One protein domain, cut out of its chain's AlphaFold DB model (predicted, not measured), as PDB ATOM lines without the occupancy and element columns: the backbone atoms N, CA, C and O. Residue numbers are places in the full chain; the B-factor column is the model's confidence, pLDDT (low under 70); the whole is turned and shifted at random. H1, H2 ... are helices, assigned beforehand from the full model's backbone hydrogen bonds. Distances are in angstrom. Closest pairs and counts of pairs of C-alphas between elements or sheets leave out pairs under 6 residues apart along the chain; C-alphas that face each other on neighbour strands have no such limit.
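AT A GLANCE: This is residues 110 to 164 of the 600 residues of an uncharacterized protein of Mytilus coruscus (UniProt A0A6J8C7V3). Two helices, H1 and H3, lie side by side and run the same way, and a third, H2, runs steeply across one side of the pair, leading from the end of H1 back to the beginning of H3. Ahead of H1, residues 110 to 118 make a stretch with no named helix. The printed part has 55 residues with three named helices in the order H1, H2, H3 and no named strand; the class is all helix. It is compact, with a radius of gyration of the C-alphas of 10.7 A, yet elongated, spanning 32 by 21 by 20 A.

HOW THE PARTS SIT: H1, residues 119 to 129, and H2, residues 133 to 146, touch only at the corner by their tight link, H2 with residues 135 to 139 alone. Their closest C-alphas, those of Ile 129 and Thr 135, are 6.0 A apart. They run opposite ways at a steep tilt of 69 degrees, only just short of about perpendicular. H3, residues 150 to 163, touches H1, the closest C-alphas being those of Leu 125 and Ile 154 at 5.8 A. These two run the same way at a shallow tilt of 28 degrees. H2 and H3 are close but not clearly touching, with the C-alphas of Met 143 and Asn 153 the closest at 7.2 A. They run opposite ways at a steep tilt of 67 degrees. In H2 and H3 every O i to N i+4 pair is within hydrogen-bond range; in H1, 6 of 7 are.

IN THESE COORDINATES: H1 begins at C-alpha 119, (83.767, 30.434, 77.992), and is 15.2 A long from first to last C-alpha. H2 begins at C-alpha 133, (67.324, 36.728, 79.971), and is 20.1 A long. H3 is 20.2 A long and ends at C-alpha 163, (63.107, 15.045, 67.848).

THE WHOLE: The two C-alphas farthest apart, those of Pro 112 and Ala 164, are 32.4 A apart. The printed part has no cut, and the links H1 to H2 and H2 to H3 are tight. The mean pLDDT of the printed part is 83.2, with residues 162 to 164 under 70.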
ATOM      1  N   GLY A 110      78.463  34.273  87.395       86.44
ATOM      2  CA  GLY A 110      78.038  34.762  88.706       86.44
ATOM      3  C   GLY A 110      77.492  33.663  89.629       86.44
ATOM      4  O   GLY A 110      77.403  33.870  90.837       86.44
ATOM      5  N   SER A 111      77.137  32.491  89.091       85.19
ATOM      6  CA  SER A 111      76.693  31.330  89.866       85.19
ATOM      7  C   SER A 111      77.852  30.356  90.120       85.19
ATOM      8  O   SER A 111      78.541  29.997  89.162       85.19
ATOM      9  N   PRO A 112      78.022  29.836  91.358       85.88
ATOM     10  CA  PRO A 112      79.058  28.852  91.690       85.88
ATOM     11  C   PRO A 112      79.090  27.632  90.769       85.88
ATOM     12  O   PRO A 112      80.155  27.079  90.524       85.88
ATOM     13  N   HIS A 113      77.932  27.254  90.225       87.00
ATOM     14  CA  HIS A 113      77.779  26.121  89.310       87.00
ATOM     15  C   HIS A 113      78.526  26.295  87.981       87.00
ATOM     16  O   HIS A 113      78.882  25.307  87.359       87.00
ATOM     17  N   PHE A 114      78.767  27.534  87.541       89.69
ATOM     18  CA  PHE A 114      79.381  27.832  86.238       89.69
ATOM     19  C   PHE A 114      80.759  28.498  86.351       89.69
ATOM     20  O   PHE A 114      81.340  28.864  85.333       89.69
ATOM     21  N   ILE A 115      81.287  28.694  87.567       88.50
ATOM     22  CA  ILE A 115      82.573  29.385  87.774       88.50
ATOM     23  C   ILE A 115      83.719  28.644  87.074       88.50
ATOM     24  O   ILE A 115      84.586  29.281  86.472       88.50
ATOM     25  N   GLU A 116      83.708  27.315  87.143       88.31
ATOM     26  CA  GLU A 116      84.755  26.455  86.581       88.31
ATOM     27  C   GLU A 116      84.539  26.139  85.091       88.31
ATOM     28  O   GLU A 116      85.433  25.604  84.437       88.31
ATOM     29  N   GLU A 117      83.388  26.520  84.527       90.44
ATOM     30  CA  GLU A 117      83.052  26.253  83.130       90.44
ATOM     31  C   GLU A 117      83.818  27.185  82.175       90.44
ATOM     32  O   GLU A 117      84.055  28.382  82.431       90.44
ATOM     33  N   THR A 118      84.212  26.635  81.025       92.50
ATOM     34  CA  THR A 118      84.943  27.396  80.009       92.50
ATOM     35  C   THR A 118      84.015  28.382  79.294       92.50
ATOM     36  O   THR A 118      82.808  28.166  79.176       92.50
ATOM     37  N   ASN A 119      84.566  29.492  78.787       92.44
ATOM     38  CA  ASN A 119      83.767  30.434  77.992       92.44
ATOM     39  C   ASN A 119      83.221  29.767  76.721       92.44
ATOM     40  O   ASN A 119      82.101  30.061  76.326       92.44
ATOM     41  N   GLU A 120      83.984  28.850  76.121       92.81
ATOM     42  CA  GLU A 120      83.578  28.107  74.925       92.81
ATOM     43  C   GLU A 120      82.356  27.217  75.194       92.81
ATOM     44  O   GLU A 120      81.401  27.222  74.414       92.81
ATOM     45  N   ASP A 121      82.338  26.502  76.322       91.38
ATOM     46  CA  ASP A 121      81.191  25.682  76.716       91.38
ATOM     47  C   ASP A 121      79.942  26.550  76.960       91.38
ATOM     48  O   ASP A 121      78.843  26.210  76.511       91.38
ATOM     49  N   ILE A 122      80.107  27.717  77.595       93.00
ATOM     50  CA  ILE A 122      79.010  28.671  77.807       93.00
ATOM     51  C   ILE A 122      78.504  29.246  76.478       93.00
ATOM     52  O   ILE A 122      77.295  29.311  76.257       93.00
ATOM     53  N   GLU A 123      79.389  29.624  75.558       92.56
ATOM     54  CA  GLU A 123      78.998  30.097  74.225       92.56
ATOM     55  C   GLU A 123      78.230  29.026  73.441       92.56
ATOM     56  O   GLU A 123      77.243  29.331  72.764       92.56
ATOM     57  N   ASN A 124      78.631  27.760  73.558       90.06
ATOM     58  CA  ASN A 124      77.930  26.642  72.930       90.06
ATOM     59  C   ASN A 124      76.544  26.395  73.544       90.06
ATOM     60  O   ASN A 124      75.591  26.115  72.809       90.06
ATOM     61  N   LEU A 125      76.384  26.585  74.857       89.25
ATOM     62  CA  LEU A 125      75.067  26.604  75.492       89.25
ATOM     63  C   LEU A 125      74.201  27.747  74.936       89.25
ATOM     64  O   LEU A 125      73.060  27.512  74.537       89.25
ATOM     65  N   LEU A 126      74.737  28.967  74.840       89.44
ATOM     66  CA  LEU A 126      74.002  30.148  74.359       89.44
ATOM     67  C   LEU A 126      73.553  30.022  72.896       89.44
ATOM     68  O   LEU A 126      72.463  30.474  72.551       89.44
ATOM     69  N   LYS A 127      74.319  29.338  72.036       87.12
ATOM     70  CA  LYS A 127      73.869  28.984  70.672       87.12
ATOM     71  C   LYS A 127      72.617  28.103  70.686       87.12
ATOM     72  O   LYS A 127      71.801  28.162  69.762       87.12
ATOM     73  N   ASN A 128      72.465  27.276  71.720       81.50
ATOM     74  CA  ASN A 128      71.328  26.382  71.861       81.50
ATOM     75  C   ASN A 128      70.099  27.070  72.449       81.50
ATOM     76  O   ASN A 128      69.012  26.875  71.899       81.50
ATOM     77  N   ILE A 129      70.283  27.896  73.484       81.69
ATOM     78  CA  ILE A 129      69.179  28.508  74.239       81.69
ATOM     79  C   ILE A 129      68.858  29.967  73.861       81.69
ATOM     80  O   ILE A 129      67.857  30.530  74.309       81.69
ATOM     81  N   GLY A 130      69.696  30.598  73.033       82.75
ATOM     82  CA  GLY A 130      69.628  32.025  72.714       82.75
ATOM     83  C   GLY A 130      70.127  32.926  73.849       82.75
ATOM     84  O   GLY A 130      70.360  32.483  74.970       82.75
ATOM     85  N   CYS A 131      70.265  34.221  73.563       85.69
ATOM     86  CA  CYS A 131      70.754  35.211  74.529       85.69
ATOM     87  C   CYS A 131      69.625  36.021  75.192       85.69
ATOM     88  O   CYS A 131      69.748  37.224  75.410       85.69
ATOM     89  N   LEU A 132      68.486  35.391  75.483       82.44
ATOM     90  CA  LEU A 132      67.380  36.070  76.160       82.44
ATOM     91  C   LEU A 132      67.475  35.843  77.674       82.44
ATOM     92  O   LEU A 132      67.658  34.697  78.090       82.44
ATOM     93  N   PRO A 133      67.270  36.876  78.515       81.75
ATOM     94  CA  PRO A 133      67.324  36.728  79.971       81.75
ATOM     95  C   PRO A 133      66.463  35.576  80.491       81.75
ATOM     96  O   PRO A 133      66.885  34.820  81.366       81.75
ATOM     97  N   ILE A 134      65.266  35.407  79.918       75.94
ATOM     98  CA  ILE A 134      64.354  34.339  80.316       75.94
ATOM     99  C   ILE A 134      64.941  32.956  80.032       75.94
ATOM    100  O   ILE A 134      64.965  32.138  80.942       75.94
ATOM    101  N   THR A 135      65.473  32.695  78.833       78.75
ATOM    102  CA  THR A 135      65.986  31.367  78.461       78.75
ATOM    103  C   THR A 135      67.278  31.024  79.202       78.75
ATOM    104  O   THR A 135      67.441  29.887  79.647       78.75
ATOM    105  N   ILE A 136      68.151  32.011  79.427       83.75
ATOM    106  CA  ILE A 136      69.384  31.854  80.211       83.75
ATOM    107  C   ILE A 136      69.055  31.508  81.665       83.75
ATOM    108  O   ILE A 136      69.586  30.540  82.213       83.75
ATOM    109  N   ASN A 137      68.150  32.264  82.291       79.88
ATOM    110  CA  ASN A 137      67.729  32.032  83.671       79.88
ATOM    111  C   ASN A 137      67.056  30.659  83.835       79.88
ATOM    112  O   ASN A 137      67.330  29.950  84.804       79.88
ATOM    113  N   SER A 138      66.225  30.258  82.868       75.38
ATOM    114  CA  SER A 138      65.602  28.932  82.803       75.38
ATOM    115  C   SER A 138      66.620  27.800  82.815       75.38
ATOM    116  O   SER A 138      66.564  26.925  83.682       75.38
ATOM    117  N   ALA A 139      67.554  27.823  81.861       79.50
ATOM    118  CA  ALA A 139      68.550  26.775  81.696       79.50
ATOM    119  C   ALA A 139      69.501  26.728  82.899       79.50
ATOM    120  O   ALA A 139      69.729  25.660  83.464       79.50
ATOM    121  N   SER A 140      69.982  27.893  83.347       84.00
ATOM    122  CA  SER A 140      70.867  28.030  84.509       84.00
ATOM    123  C   SER A 140      70.265  27.395  85.760       84.00
ATOM    124  O   SER A 140      70.866  26.516  86.377       84.00
ATOM    125  N   LYS A 141      69.034  27.779  86.113       78.06
ATOM    126  CA  LYS A 141      68.390  27.264  87.323       78.06
ATOM    127  C   LYS A 141      68.018  25.787  87.219       78.06
ATOM    128  O   LYS A 141      68.035  25.092  88.236       78.06
ATOM    129  N   PHE A 142      67.685  25.305  86.021       77.94
ATOM    130  CA  PHE A 142      67.475  23.883  85.773       77.94
ATOM    131  C   PHE A 142      68.762  23.091  86.029       77.94
ATOM    132  O   PHE A 142      68.739  22.140  86.810       77.94
ATOM    133  N   MET A 143      69.891  23.532  85.466       83.75
ATOM    134  CA  MET A 143      71.187  22.882  85.675       83.75
ATOM    135  C   MET A 143      71.601  22.865  87.147       83.75
ATOM    136  O   MET A 143      71.921  21.801  87.667       83.75
ATOM    137  N   VAL A 144      71.493  24.001  87.845       83.62
ATOM    138  CA  VAL A 144      71.803  24.099  89.284       83.62
ATOM    139  C   VAL A 144      70.949  23.130  90.098       83.62
ATOM    140  O   VAL A 144      71.450  22.421  90.966       83.62
ATOM    141  N   LYS A 145      69.641  23.076  89.824       77.69
ATOM    142  CA  LYS A 145      68.718  22.242  90.595       77.69
ATOM    143  C   LYS A 145      69.016  20.751  90.471       77.69
ATOM    144  O   LYS A 145      68.883  20.026  91.455       77.69
ATOM    145  N   TYR A 146      69.345  20.302  89.267       78.81
ATOM    146  CA  TYR A 146      69.620  18.896  88.994       78.81
ATOM    147  C   TYR A 146      71.112  18.562  89.060       78.81
ATOM    148  O   TYR A 146      71.480  17.436  88.747       78.81
ATOM    149  N   ASN A 147      71.949  19.516  89.487       84.19
ATOM    150  CA  ASN A 147      73.404  19.397  89.511       84.19
ATOM    151  C   ASN A 147      73.967  18.873  88.172       84.19
ATOM    152  O   ASN A 147      74.805  17.976  88.145       84.19
ATOM    153  N   MET A 148      73.436  19.398  87.065       85.44
ATOM    154  CA  MET A 148      73.710  18.940  85.701       85.44
ATOM    155  C   MET A 148      74.885  19.706  85.097       85.44
ATOM    156  O   MET A 148      74.938  20.935  85.199       85.44
ATOM    157  N   HIS A 149      75.795  18.995  84.434       89.12
ATOM    158  CA  HIS A 149      76.947  19.613  83.774       89.12
ATOM    159  C   HIS A 149      76.521  20.331  82.480       89.12
ATOM    160  O   HIS A 149      75.584  19.900  81.802       89.12
ATOM    161  N   ILE A 150      77.224  21.399  82.077       90.38
ATOM    162  CA  ILE A 150      76.829  22.204  80.905       90.38
ATOM    163  C   ILE A 150      76.729  21.379  79.610       90.38
ATOM    164  O   ILE A 150      75.781  21.523  78.843       90.38
ATOM    165  N   LYS A 151      77.670  20.453  79.404       88.88
ATOM    166  CA  LYS A 151      77.710  19.521  78.263       88.88
ATOM    167  C   LYS A 151      76.507  18.582  78.215       88.88
ATOM    168  O   LYS A 151      75.897  18.451  77.160       88.88
ATOM    169  N   GLU A 152      76.113  18.013  79.354       86.69
ATOM    170  CA  GLU A 152      74.906  17.177  79.448       86.69
ATOM    171  C   GLU A 152      73.659  17.985  79.063       86.69
ATOM    172  O   GLU A 152      72.773  17.499  78.362       86.69
ATOM    173  N   ASN A 153      73.603  19.252  79.477       84.81
ATOM    174  CA  ASN A 153      72.496  20.139  79.143       84.81
ATOM    175  C   ASN A 153      72.452  20.494  77.645       84.81
ATOM    176  O   ASN A 153      71.378  20.488  77.043       84.81
ATOM    177  N   ILE A 154      73.611  20.752  77.030       87.06
ATOM    178  CA  ILE A 154      73.739  20.986  75.583       87.06
ATOM    179  C   ILE A 154      73.237  19.772  74.795       87.06
ATOM    180  O   ILE A 154      72.416  19.933  73.892       87.06
ATOM    181  N   GLU A 155      73.663  18.561  75.164       85.88
ATOM    182  CA  GLU A 155      73.233  17.321  74.505       85.88
ATOM    183  C   GLU A 155      71.711  17.130  74.566       85.88
ATOM    184  O   GLU A 155      71.094  16.721  73.578       85.88
ATOM    185  N   LEU A 156      71.080  17.476  75.696       80.38
ATOM    186  CA  LEU A 156      69.624  17.428  75.838       80.38
ATOM    187  C   LEU A 156      68.919  18.399  74.881       80.38
ATOM    188  O   LEU A 156      67.962  18.001  74.212       80.38
ATOM    189  N   TYR A 157      69.402  19.638  74.762       78.38
ATOM    190  CA  TYR A 157      68.834  20.617  73.830       78.38
ATOM    191  C   TYR A 157      69.035  20.218  72.363       78.38
ATOM    192  O   TYR A 157      68.132  20.400  71.543       78.38
ATOM    193  N   GLU A 158      70.188  19.652  72.012       79.62
ATOM    194  CA  GLU A 158      70.450  19.164  70.655       79.62
ATOM    195  C   GLU A 158      69.591  17.954  70.295       79.62
ATOM    196  O   GLU A 158      69.120  17.848  69.161       79.62
ATOM    197  N   LYS A 159      69.350  17.054  71.253       77.25
ATOM    198  CA  LYS A 159      68.437  15.926  71.071       77.25
ATOM    199  C   LYS A 159      66.996  16.402  70.881       77.25
ATOM    200  O   LYS A 159      66.366  16.019  69.901       77.25
ATOM    201  N   ALA A 160      66.518  17.310  71.733       70.88
ATOM    202  CA  ALA A 160      65.175  17.881  71.616       70.88
ATOM    203  C   ALA A 160      64.952  18.596  70.269       70.88
ATOM    204  O   ALA A 160      63.873  18.503  69.689       70.88
ATOM    205  N   LYS A 161      65.982  19.265  69.725       70.56
ATOM    206  CA  LYS A 161      65.934  19.865  68.380       70.56
ATOM    207  C   LYS A 161      65.796  18.835  67.257       70.56
ATOM    208  O   LYS A 161      65.169  19.148  66.255       70.56
ATOM    209  N   LYS A 162      66.402  17.652  67.398       68.56
ATOM    210  CA  LYS A 162      66.320  16.569  66.402       68.56
ATOM    211  C   LYS A 162      64.981  15.838  66.451       68.56
ATOM    212  O   LYS A 162      64.502  15.411  65.412       68.56
ATOM    213  N   ASP A 163      64.396  15.715  67.642       61.31
ATOM    214  CA  ASP A 163      63.107  15.045  67.848       61.31
ATOM    215  C   ASP A 163      61.912  15.942  67.445       61.31
ATOM    216  O   ASP A 163      60.815  15.454  67.173       61.31
ATOM    217  N   ALA A 164      62.111  17.264  67.385       59.31
ATOM    218  CA  ALA A 164      61.112  18.227  66.937       59.31
ATOM    219  C   ALA A 164      61.094  18.355  65.399       59.31
ATOM    220  O   ALA A 164      61.687  19.271  64.838       59.31
TER     221      ALA A 164